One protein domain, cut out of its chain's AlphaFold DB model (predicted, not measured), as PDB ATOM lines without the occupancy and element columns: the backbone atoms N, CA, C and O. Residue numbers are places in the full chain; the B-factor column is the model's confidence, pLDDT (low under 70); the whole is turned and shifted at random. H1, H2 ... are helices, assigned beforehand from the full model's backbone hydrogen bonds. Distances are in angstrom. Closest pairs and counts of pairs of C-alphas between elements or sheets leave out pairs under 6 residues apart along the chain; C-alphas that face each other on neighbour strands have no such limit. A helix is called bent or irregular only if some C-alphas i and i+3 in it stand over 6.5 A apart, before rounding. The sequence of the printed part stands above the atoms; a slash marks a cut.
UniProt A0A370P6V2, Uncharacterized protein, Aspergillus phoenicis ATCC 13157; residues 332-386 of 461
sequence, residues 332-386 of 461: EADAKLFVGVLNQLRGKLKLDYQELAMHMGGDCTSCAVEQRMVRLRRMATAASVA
ATOM      1  N   GLU A 332      17.840 -25.376  11.085       85.88
ATOM      2  CA  GLU A 332      17.849 -26.543  11.953       85.88
ATOM      3  C   GLU A 332      18.946 -26.479  13.027       85.88
ATOM      4  O   GLU A 332      18.699 -26.858  14.174       85.88
ATOM      5  N   ALA A 333      20.127 -25.950  12.691       82.75
ATOM      6  CA  ALA A 333      21.183 -25.658  13.660       82.75
ATOM      7  C   ALA A 333      20.733 -24.587  14.670       82.75
ATOM      8  O   ALA A 333      20.934 -24.760  15.874       82.75
ATOM      9  N   ASP A 334      20.029 -23.552  14.204       83.38
ATOM     10  CA  ASP A 334      19.442 -22.510  15.053       83.38
ATOM     11  C   ASP A 334      18.352 -23.078  15.975       83.38
ATOM     12  O   ASP A 334      18.317 -22.779  17.172       83.38
ATOM     13  N   ALA A 335      17.490 -23.966  15.459       85.81
ATOM     14  CA  ALA A 335      16.482 -24.652  16.267       85.81
ATOM     15  C   ALA A 335      17.117 -25.539  17.352       85.81
ATOM     16  O   ALA A 335      16.653 -25.542  18.496       85.81
ATOM     17  N   LYS A 336      18.197 -26.261  17.023       86.81
ATOM     18  CA  LYS A 336      18.971 -27.057  17.989       86.81
ATOM     19  C   LYS A 336      19.602 -26.185  19.069       86.81
ATOM     20  O   LYS A 336      19.479 -26.516  20.249       86.81
ATOM     21  N   LEU A 337      20.228 -25.071  18.685       87.50
ATOM     22  CA  LEU A 337      20.821 -24.119  19.625       87.50
ATOM     23  C   LEU A 337      19.762 -23.574  20.588       87.50
ATOM     24  O   LEU A 337      19.939 -23.634  21.804       87.50
ATOM     25  N   PHE A 338      18.632 -23.109  20.054       85.12
ATOM     26  CA  PHE A 338      17.554 -22.535  20.853       85.12
ATOM     27  C   PHE A 338      16.960 -23.545  21.843       85.12
ATOM     28  O   PHE A 338      16.761 -23.235  23.018       85.12
ATOM     29  N   VAL A 339      16.740 -24.794  21.416       85.00
ATOM     30  CA  VAL A 339      16.290 -25.869  22.316       85.00
ATOM     31  C   VAL A 339      17.343 -26.184  23.389       85.00
ATOM     32  O   VAL A 339      16.977 -26.439  24.537       85.00
ATOM     33  N   GLY A 340      18.634 -26.117  23.051       85.06
ATOM     34  CA  GLY A 340      19.740 -26.254  24.001       85.06
ATOM     35  C   GLY A 340      19.713 -25.187  25.100       85.06
ATOM     36  O   GLY A 340      19.763 -25.530  26.281       85.06
ATOM     37  N   VAL A 341      19.532 -23.917  24.726       82.94
ATOM     38  CA  VAL A 341      19.374 -22.796  25.672       82.94
ATOM     39  C   VAL A 341      18.171 -23.026  26.588       82.94
ATOM     40  O   VAL A 341      18.284 -22.929  27.807       82.94
ATOM     41  N   LEU A 342      17.024 -23.420  26.028       82.62
ATOM     42  CA  LEU A 342      15.822 -23.701  26.817       82.62
ATOM     43  C   LEU A 342      16.023 -24.844  27.819       82.62
ATOM     44  O   LEU A 342      15.499 -24.775  28.928       82.62
ATOM     45  N   ASN A 343      16.781 -25.883  27.464       82.50
ATOM     46  CA  ASN A 343      17.080 -26.986  28.376       82.50
ATOM     47  C   ASN A 343      17.991 -26.567  29.536       82.50
ATOM     48  O   ASN A 343      17.789 -27.054  30.643       82.50
ATOM     49  N   GLN A 344      18.931 -25.642  29.323       79.50
ATOM     50  CA  GLN A 344      19.750 -25.082  30.408       79.50
ATOM     51  C   GLN A 344      18.929 -24.214  31.376       79.50
ATOM     52  O   GLN A 344      19.267 -24.093  32.553       79.50
ATOM     53  N   LEU A 345      17.836 -23.623  30.884       78.31
ATOM     54  CA  LEU A 345      16.930 -22.780  31.666       78.31
ATOM     55  C   LEU A 345      15.795 -23.564  32.348       78.31
ATOM     56  O   LEU A 345      15.130 -23.029  33.244       78.31
ATOM     57  N   ARG A 346      15.571 -24.833  31.973       65.94
ATOM     58  CA  ARG A 346      14.547 -25.690  32.590       65.94
ATOM     59  C   ARG A 346      14.854 -25.884  34.078       65.94
ATOM     60  O   ARG A 346      15.863 -26.469  34.445       65.94
ATOM     61  N   GLY A 347      13.954 -25.377  34.922       65.25
ATOM     62  CA  GLY A 347      14.048 -25.434  36.386       65.25
ATOM     63  C   GLY A 347      14.373 -24.097  37.059       65.25
ATOM     64  O   GLY A 347      14.178 -23.983  38.263       65.25
ATOM     65  N   LYS A 348      14.810 -23.075  36.304       62.84
ATOM     66  CA  LYS A 348      15.145 -21.740  36.845       62.84
ATOM     67  C   LYS A 348      14.202 -20.628  36.387       62.84
ATOM     68  O   LYS A 348      14.071 -19.633  37.091       62.84
ATOM     69  N   LEU A 349      13.531 -20.794  35.245       67.75
ATOM     70  CA  LEU A 349      12.579 -19.816  34.718       67.75
ATOM     71  C   LEU A 349      11.320 -20.502  34.177       67.75
ATOM     72  O   LEU A 349      11.404 -21.469  33.415       67.75
ATOM     73  N   LYS A 350      10.150 -19.972  34.541       75.50
ATOM     74  CA  LYS A 350       8.876 -20.296  33.894       75.50
ATOM     75  C   LYS A 350       8.690 -19.317  32.737       75.50
ATOM     76  O   LYS A 350       8.706 -18.113  32.959       75.50
ATOM     77  N   LEU A 351       8.559 -19.830  31.517       80.50
ATOM     78  CA  LEU A 351       8.316 -18.995  30.340       80.50
ATOM     79  C   LEU A 351       6.863 -18.521  30.334       80.50
ATOM     80  O   LEU A 351       5.953 -19.342  30.472       80.50
ATOM     81  N   ASP A 352       6.669 -17.217  30.159       85.56
ATOM     82  CA  ASP A 352       5.356 -16.621  29.943       85.56
ATOM     83  C   ASP A 352       5.041 -16.589  28.441       85.56
ATOM     84  O   ASP A 352       5.618 -15.830  27.661       85.56
ATOM     85  N   TYR A 353       4.128 -17.462  28.018       87.25
ATOM     86  CA  TYR A 353       3.720 -17.578  26.619       87.25
ATOM     87  C   TYR A 353       2.866 -16.398  26.145       87.25
ATOM     88  O   TYR A 353       2.767 -16.173  24.939       87.25
ATOM     89  N   GLN A 354       2.250 -15.651  27.064       85.88
ATOM     90  CA  GLN A 354       1.422 -14.498  26.736       85.88
ATOM     91  C   GLN A 354       2.293 -13.294  26.374       85.88
ATOM     92  O   GLN A 354       2.037 -12.619  25.381       85.88
ATOM     93  N   GLU A 355       3.364 -13.066  27.131       85.75
ATOM     94  CA  GLU A 355       4.331 -12.007  26.837       85.75
ATOM     95  C   GLU A 355       5.094 -12.280  25.533       85.75
ATOM     96  O   GLU A 355       5.247 -11.393  24.692       85.75
ATOM     97  N   LEU A 356       5.477 -13.540  25.301       85.56
ATOM     98  CA  LEU A 356       6.092 -13.963  24.041       85.56
ATOM     99  C   LEU A 356       5.166 -13.756  22.837       85.56
ATOM    100  O   LEU A 356       5.625 -13.342  21.775       85.56
ATOM    101  N   ALA A 357       3.869 -14.017  22.995       88.12
ATOM    102  CA  ALA A 357       2.879 -13.766  21.954       88.12
ATOM    103  C   ALA A 357       2.758 -12.265  21.635       88.12
ATOM    104  O   ALA A 357       2.790 -11.893  20.464       88.12
ATOM    105  N   MET A 358       2.730 -11.400  22.659       88.06
ATOM    106  CA  MET A 358       2.723  -9.941  22.472       88.06
ATOM    107  C   MET A 358       3.982  -9.437  21.755       88.06
ATOM    108  O   MET A 358       3.885  -8.564  20.895       88.06
ATOM    109  N   HIS A 359       5.150 -10.007  22.062       88.12
ATOM    110  CA  HIS A 359       6.404  -9.653  21.394       88.12
ATOM    111  C   HIS A 359       6.410 -10.016  19.899       88.12
ATOM    112  O   HIS A 359       6.957  -9.278  19.084       88.12
ATOM    113  N   MET A 360       5.781 -11.133  19.530       85.19
ATOM    114  CA  MET A 360       5.685 -11.586  18.137       85.19
ATOM    115  C   MET A 360       4.680 -10.772  17.298       85.19
ATOM    116  O   MET A 360       4.687 -10.893  16.073       85.19
ATOM    117  N   GLY A 361       3.845  -9.941  17.931       83.69
ATOM    118  CA  GLY A 361       2.849  -9.085  17.282       83.69
ATOM    119  C   GLY A 361       1.406  -9.581  17.436       83.69
ATOM    120  O   GLY A 361       1.154 -10.706  17.866       83.69
ATOM    121  N   GLY A 362       0.444  -8.724  17.075       81.69
ATOM    122  CA  GLY A 362      -0.990  -8.897  17.377       81.69
ATOM    123  C   GLY A 362      -1.675 -10.141  16.794       81.69
ATOM    124  O   GLY A 362      -2.741 -10.514  17.275       81.69
ATOM    125  N   ASP A 363      -1.058 -10.813  15.819       80.94
ATOM    126  CA  ASP A 363      -1.604 -12.018  15.179       80.94
ATOM    127  C   ASP A 363      -1.107 -13.331  15.815       80.94
ATOM    128  O   ASP A 363      -1.524 -14.425  15.422       80.94
ATOM    129  N   CYS A 364      -0.192 -13.264  16.788       84.88
ATOM    130  CA  CYS A 364       0.363 -14.447  17.435       84.88
ATOM    131  C   CYS A 364      -0.408 -14.767  18.720       84.88
ATOM    132  O   CYS A 364      -0.467 -13.958  19.641       84.88
ATOM    133  N   THR A 365      -0.990 -15.964  18.812       92.75
ATOM    134  CA  THR A 365      -1.615 -16.444  20.055       92.75
ATOM    135  C   THR A 365      -0.606 -17.224  20.897       92.75
ATOM    136  O   THR A 365       0.294 -17.875  20.365       92.75
ATOM    137  N   SER A 366      -0.777 -17.231  22.220       87.12
ATOM    138  CA  SER A 366       0.060 -18.018  23.144       87.12
ATOM    139  C   SER A 366       0.089 -19.513  22.786       87.12
ATOM    140  O   SER A 366       1.144 -20.145  22.818       87.12
ATOM    141  N   CYS A 367      -1.042 -20.052  22.321       87.56
ATOM    142  CA  CYS A 367      -1.146 -21.415  21.799       87.56
ATOM    143  C   CYS A 367      -0.286 -21.630  20.536       87.56
ATOM    144  O   CYS A 367       0.384 -22.656  20.405       87.56
ATOM    145  N   ALA A 368      -0.233 -20.655  19.620       87.50
ATOM    146  CA  ALA A 368       0.619 -20.735  18.432       87.50
ATOM    147  C   ALA A 368       2.115 -20.741  18.794       87.50
ATOM    148  O   ALA A 368       2.891 -21.493  18.197       87.50
ATOM    149  N   VAL A 369       2.517 -19.959  19.803       87.88
ATOM    150  CA  VAL A 369       3.891 -19.956  20.330       87.88
ATOM    151  C   VAL A 369       4.242 -21.324  20.915       87.88
ATOM    152  O   VAL A 369       5.273 -21.900  20.564       87.88
ATOM    153  N   GLU A 370       3.365 -21.895  21.739       87.12
ATOM    154  CA  GLU A 370       3.579 -23.215  22.334       87.12
ATOM    155  C   GLU A 370       3.715 -24.311  21.262       87.12
ATOM    156  O   GLU A 370       4.684 -25.078  21.254       87.12
ATOM    157  N   GLN A 371       2.804 -24.336  20.286       90.88
ATOM    158  CA  GLN A 371       2.853 -25.280  19.166       90.88
ATOM    159  C   GLN A 371       4.122 -25.111  18.323       90.88
ATOM    160  O   GLN A 371       4.732 -26.098  17.890       90.88
ATOM    161  N   ARG A 372       4.574 -23.868  18.118       88.31
ATOM    162  CA  ARG A 372       5.828 -23.582  17.414       88.31
ATOM    163  C   ARG A 372       7.032 -24.104  18.189       88.31
ATOM    164  O   ARG A 372       7.917 -24.704  17.580       88.31
ATOM    165  N   MET A 373       7.051 -23.957  19.512       85.44
ATOM    166  CA  MET A 373       8.109 -24.506  20.362       85.44
ATOM    167  C   MET A 373       8.141 -26.037  20.327       85.44
ATOM    168  O   MET A 373       9.219 -26.628  20.245       85.44
ATOM    169  N   VAL A 374       6.981 -26.697  20.317       87.06
ATOM    170  CA  VAL A 374       6.895 -28.156  20.132       87.06
ATOM    171  C   VAL A 374       7.468 -28.568  18.774       87.06
ATOM    172  O   VAL A 374       8.243 -29.522  18.693       87.06
ATOM    173  N   ARG A 375       7.151 -27.827  17.707       87.62
ATOM    174  CA  ARG A 375       7.704 -28.079  16.371       87.62
ATOM    175  C   ARG A 375       9.224 -27.906  16.333       87.62
ATOM    176  O   ARG A 375       9.900 -28.766  15.780       87.62
ATOM    177  N   LEU A 376       9.763 -26.854  16.949       86.00
ATOM    178  CA  LEU A 376      11.211 -26.622  17.021       86.00
ATOM    179  C   LEU A 376      11.933 -27.736  17.785       86.00
ATOM    180  O   LEU A 376      12.984 -28.191  17.342       86.00
ATOM    181  N   ARG A 377      11.338 -28.255  18.868       84.69
ATOM    182  CA  ARG A 377      11.866 -29.441  19.565       84.69
ATOM    183  C   ARG A 377      11.908 -30.662  18.650       84.69
ATOM    184  O   ARG A 377      12.930 -31.332  18.600       84.69
ATOM    185  N   ARG A 378      10.839 -30.917  17.886       87.12
ATOM    186  CA  ARG A 378      10.804 -32.026  16.918       87.12
ATOM    187  C   ARG A 378      11.870 -31.881  15.834       87.12
ATOM    188  O   ARG A 378      12.504 -32.872  15.502       87.12
ATOM    189  N   MET A 379      12.092 -30.672  15.319       82.50
ATOM    190  CA  MET A 379      13.145 -30.404  14.328       82.50
ATOM    191  C   MET A 379      14.542 -30.621  14.926       82.50
ATOM    192  O   MET A 379      15.374 -31.289  14.320       82.50
ATOM    193  N   ALA A 380      14.774 -30.163  16.159       81.44
ATOM    194  CA  ALA A 380      16.035 -30.397  16.858       81.44
ATOM    195  C   ALA A 380      16.313 -31.897  17.089       81.44
ATOM    196  O   ALA A 380      17.445 -32.342  16.895       81.44
ATOM    197  N   THR A 381      15.287 -32.678  17.449       83.19
ATOM    198  CA  THR A 381      15.388 -34.140  17.607       83.19
ATOM    199  C   THR A 381      15.563 -34.861  16.268       83.19
ATOM    200  O   THR A 381      16.365 -35.786  16.170       83.19
ATOM    201  N   ALA A 382      14.862 -34.437  15.213       80.56
ATOM    202  CA  ALA A 382      14.983 -35.041  13.887       80.56
ATOM    203  C   ALA A 382      16.421 -34.950  13.362       80.56
ATOM    204  O   ALA A 382      16.980 -35.956  12.929       80.56
ATOM    205  N   ALA A 383      17.075 -33.797  13.510       71.62
ATOM    206  CA  ALA A 383      18.466 -33.691  13.102       71.62
ATOM    207  C   ALA A 383      19.489 -34.239  14.085       71.62
ATOM    208  O   ALA A 383      20.652 -34.328  13.705       71.62
ATOM    209  N   SER A 384      19.146 -34.590  15.327       67.88
ATOM    210  CA  SER A 384      20.045 -35.456  16.102       67.88
ATOM    211  C   SER A 384      19.994 -36.894  15.584       67.88
ATOM    212  O   SER A 384      21.028 -37.543  15.522       67.88
ATOM    213  N   VAL A 385      18.819 -37.362  15.142       68.94
ATOM    214  CA  VAL A 385      18.631 -38.726  14.619       68.94
ATOM    215  C   VAL A 385      19.243 -38.895  13.224       68.94
ATOM    216  O   VAL A 385      19.902 -39.902  12.972       68.94
ATOM    217  N   ALA A 386      19.118 -37.893  12.346       59.66
ATOM    218  CA  ALA A 386      19.723 -37.915  11.010       59.66
ATOM    219  C   ALA A 386      21.265 -37.985  11.035       59.66
ATOM    220  O   ALA A 386      21.875 -38.528  10.117       59.66
TER     221      ALA A 386
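Overview. This is residues 332 to 386 of the 461 residues of an uncharacterized protein of Aspergillus phoenicis ATCC 13157 (UniProt A0A370P6V2). One long helix, H3, makes the base of an open frame, with H1 crossing it steeply toward its last residues and the short helix H2 standing about perpendicular to it at its first residues. H1 and H2 are not in contact with each other: a loop arches from the last residues of H1 across to H2, and residues 343 to 350 stick out from the rest. The printed part has 55 residues, with three named helices in the order H1, H2, H3 and no named strand, and its class is all helix. The whole is only just loose, close to compact, with a radius of gyration of the C-alphas of 12.2 A, and its C-alphas span 36 by 26 by 15 A along their three main axes.

Along the chain. H1 is residues 332 to 345, Glu 332 to Leu 345, and measures 20.1 A from first to last C-alpha. It begins with C-alpha 332 at (17.849, -26.543, 11.953) and ends with C-alpha 345 at (16.930, -22.780, 31.666), a run almost wholly along z. Residues 346 to 352 follow, and then comes H2, residues 353 to 360, Tyr 353 to Met 360, the shortest of the three helices at 10.6 A. C-alpha 353 is at (3.720, -17.578, 26.619). After residues 361 to 365, H3 takes up residues 366 to 386, Ser 366 to Ala 386. It is the longest helix, with 21 residues and 30.5 A from first to last C-alpha. Its x rises and its y falls along the way, and it ends with C-alpha 386 at (19.723, -37.915, 11.010).

Arrangement. H3 touches both other helices, each with a part of its length alone. H1 touches H3, with 16 pairs of C-alphas within 8 A. The closest C-alphas of these two helices are those of Lys 336 and Ala 380, 4.6 A apart. H3 touches H1 with residues 376 to 383 alone. The lines of H1 and H3 stand at a steep tilt of 68 degrees, only just short of about perpendicular, and the two helices run opposite ways. Their centres are 10.1 A apart. H2 touches H3 with 9 pairs of C-alphas within 8 A, and here residues 366 to 370 of H3 alone take part. The closest C-alphas of H2 and H3 are those of Tyr 353 and Ser 366, 5.1 A apart. H2 and H3 stand about perpendicular, at 87 degrees, with their centres 17.6 A apart. H1 and H2 are apart, although they follow each other in the chain. In H1, H2 and H3 every pair of backbone O of residue i and N of residue i+4 is within hydrogen-bond range, and no helix is bent or irregular.

Size, cuts and confidence. The two C-alphas farthest apart are those of Gly 362 and Ala 386, at 36.2 A, while the first and last printed C-alphas, of Glu 332 and Ala 386, are 11.6 A apart. The printed part has no cut. The link from H1 to H2, 7 residues, is short, and the link from H2 to H3, 5 residues, is tight. Residues 343 to 350, of which 343 to 345 belong to H1, stand free. Without them the body has 47 residues and spans 36 by 16 by 14 A, with a radius of gyration of 11.8 A. The mean pLDDT of the printed part is 82.3. The model's confidence is low, under 70, at residues 346 to 349 in the link from H1 to H2 and at residues 384 to 386 of H3.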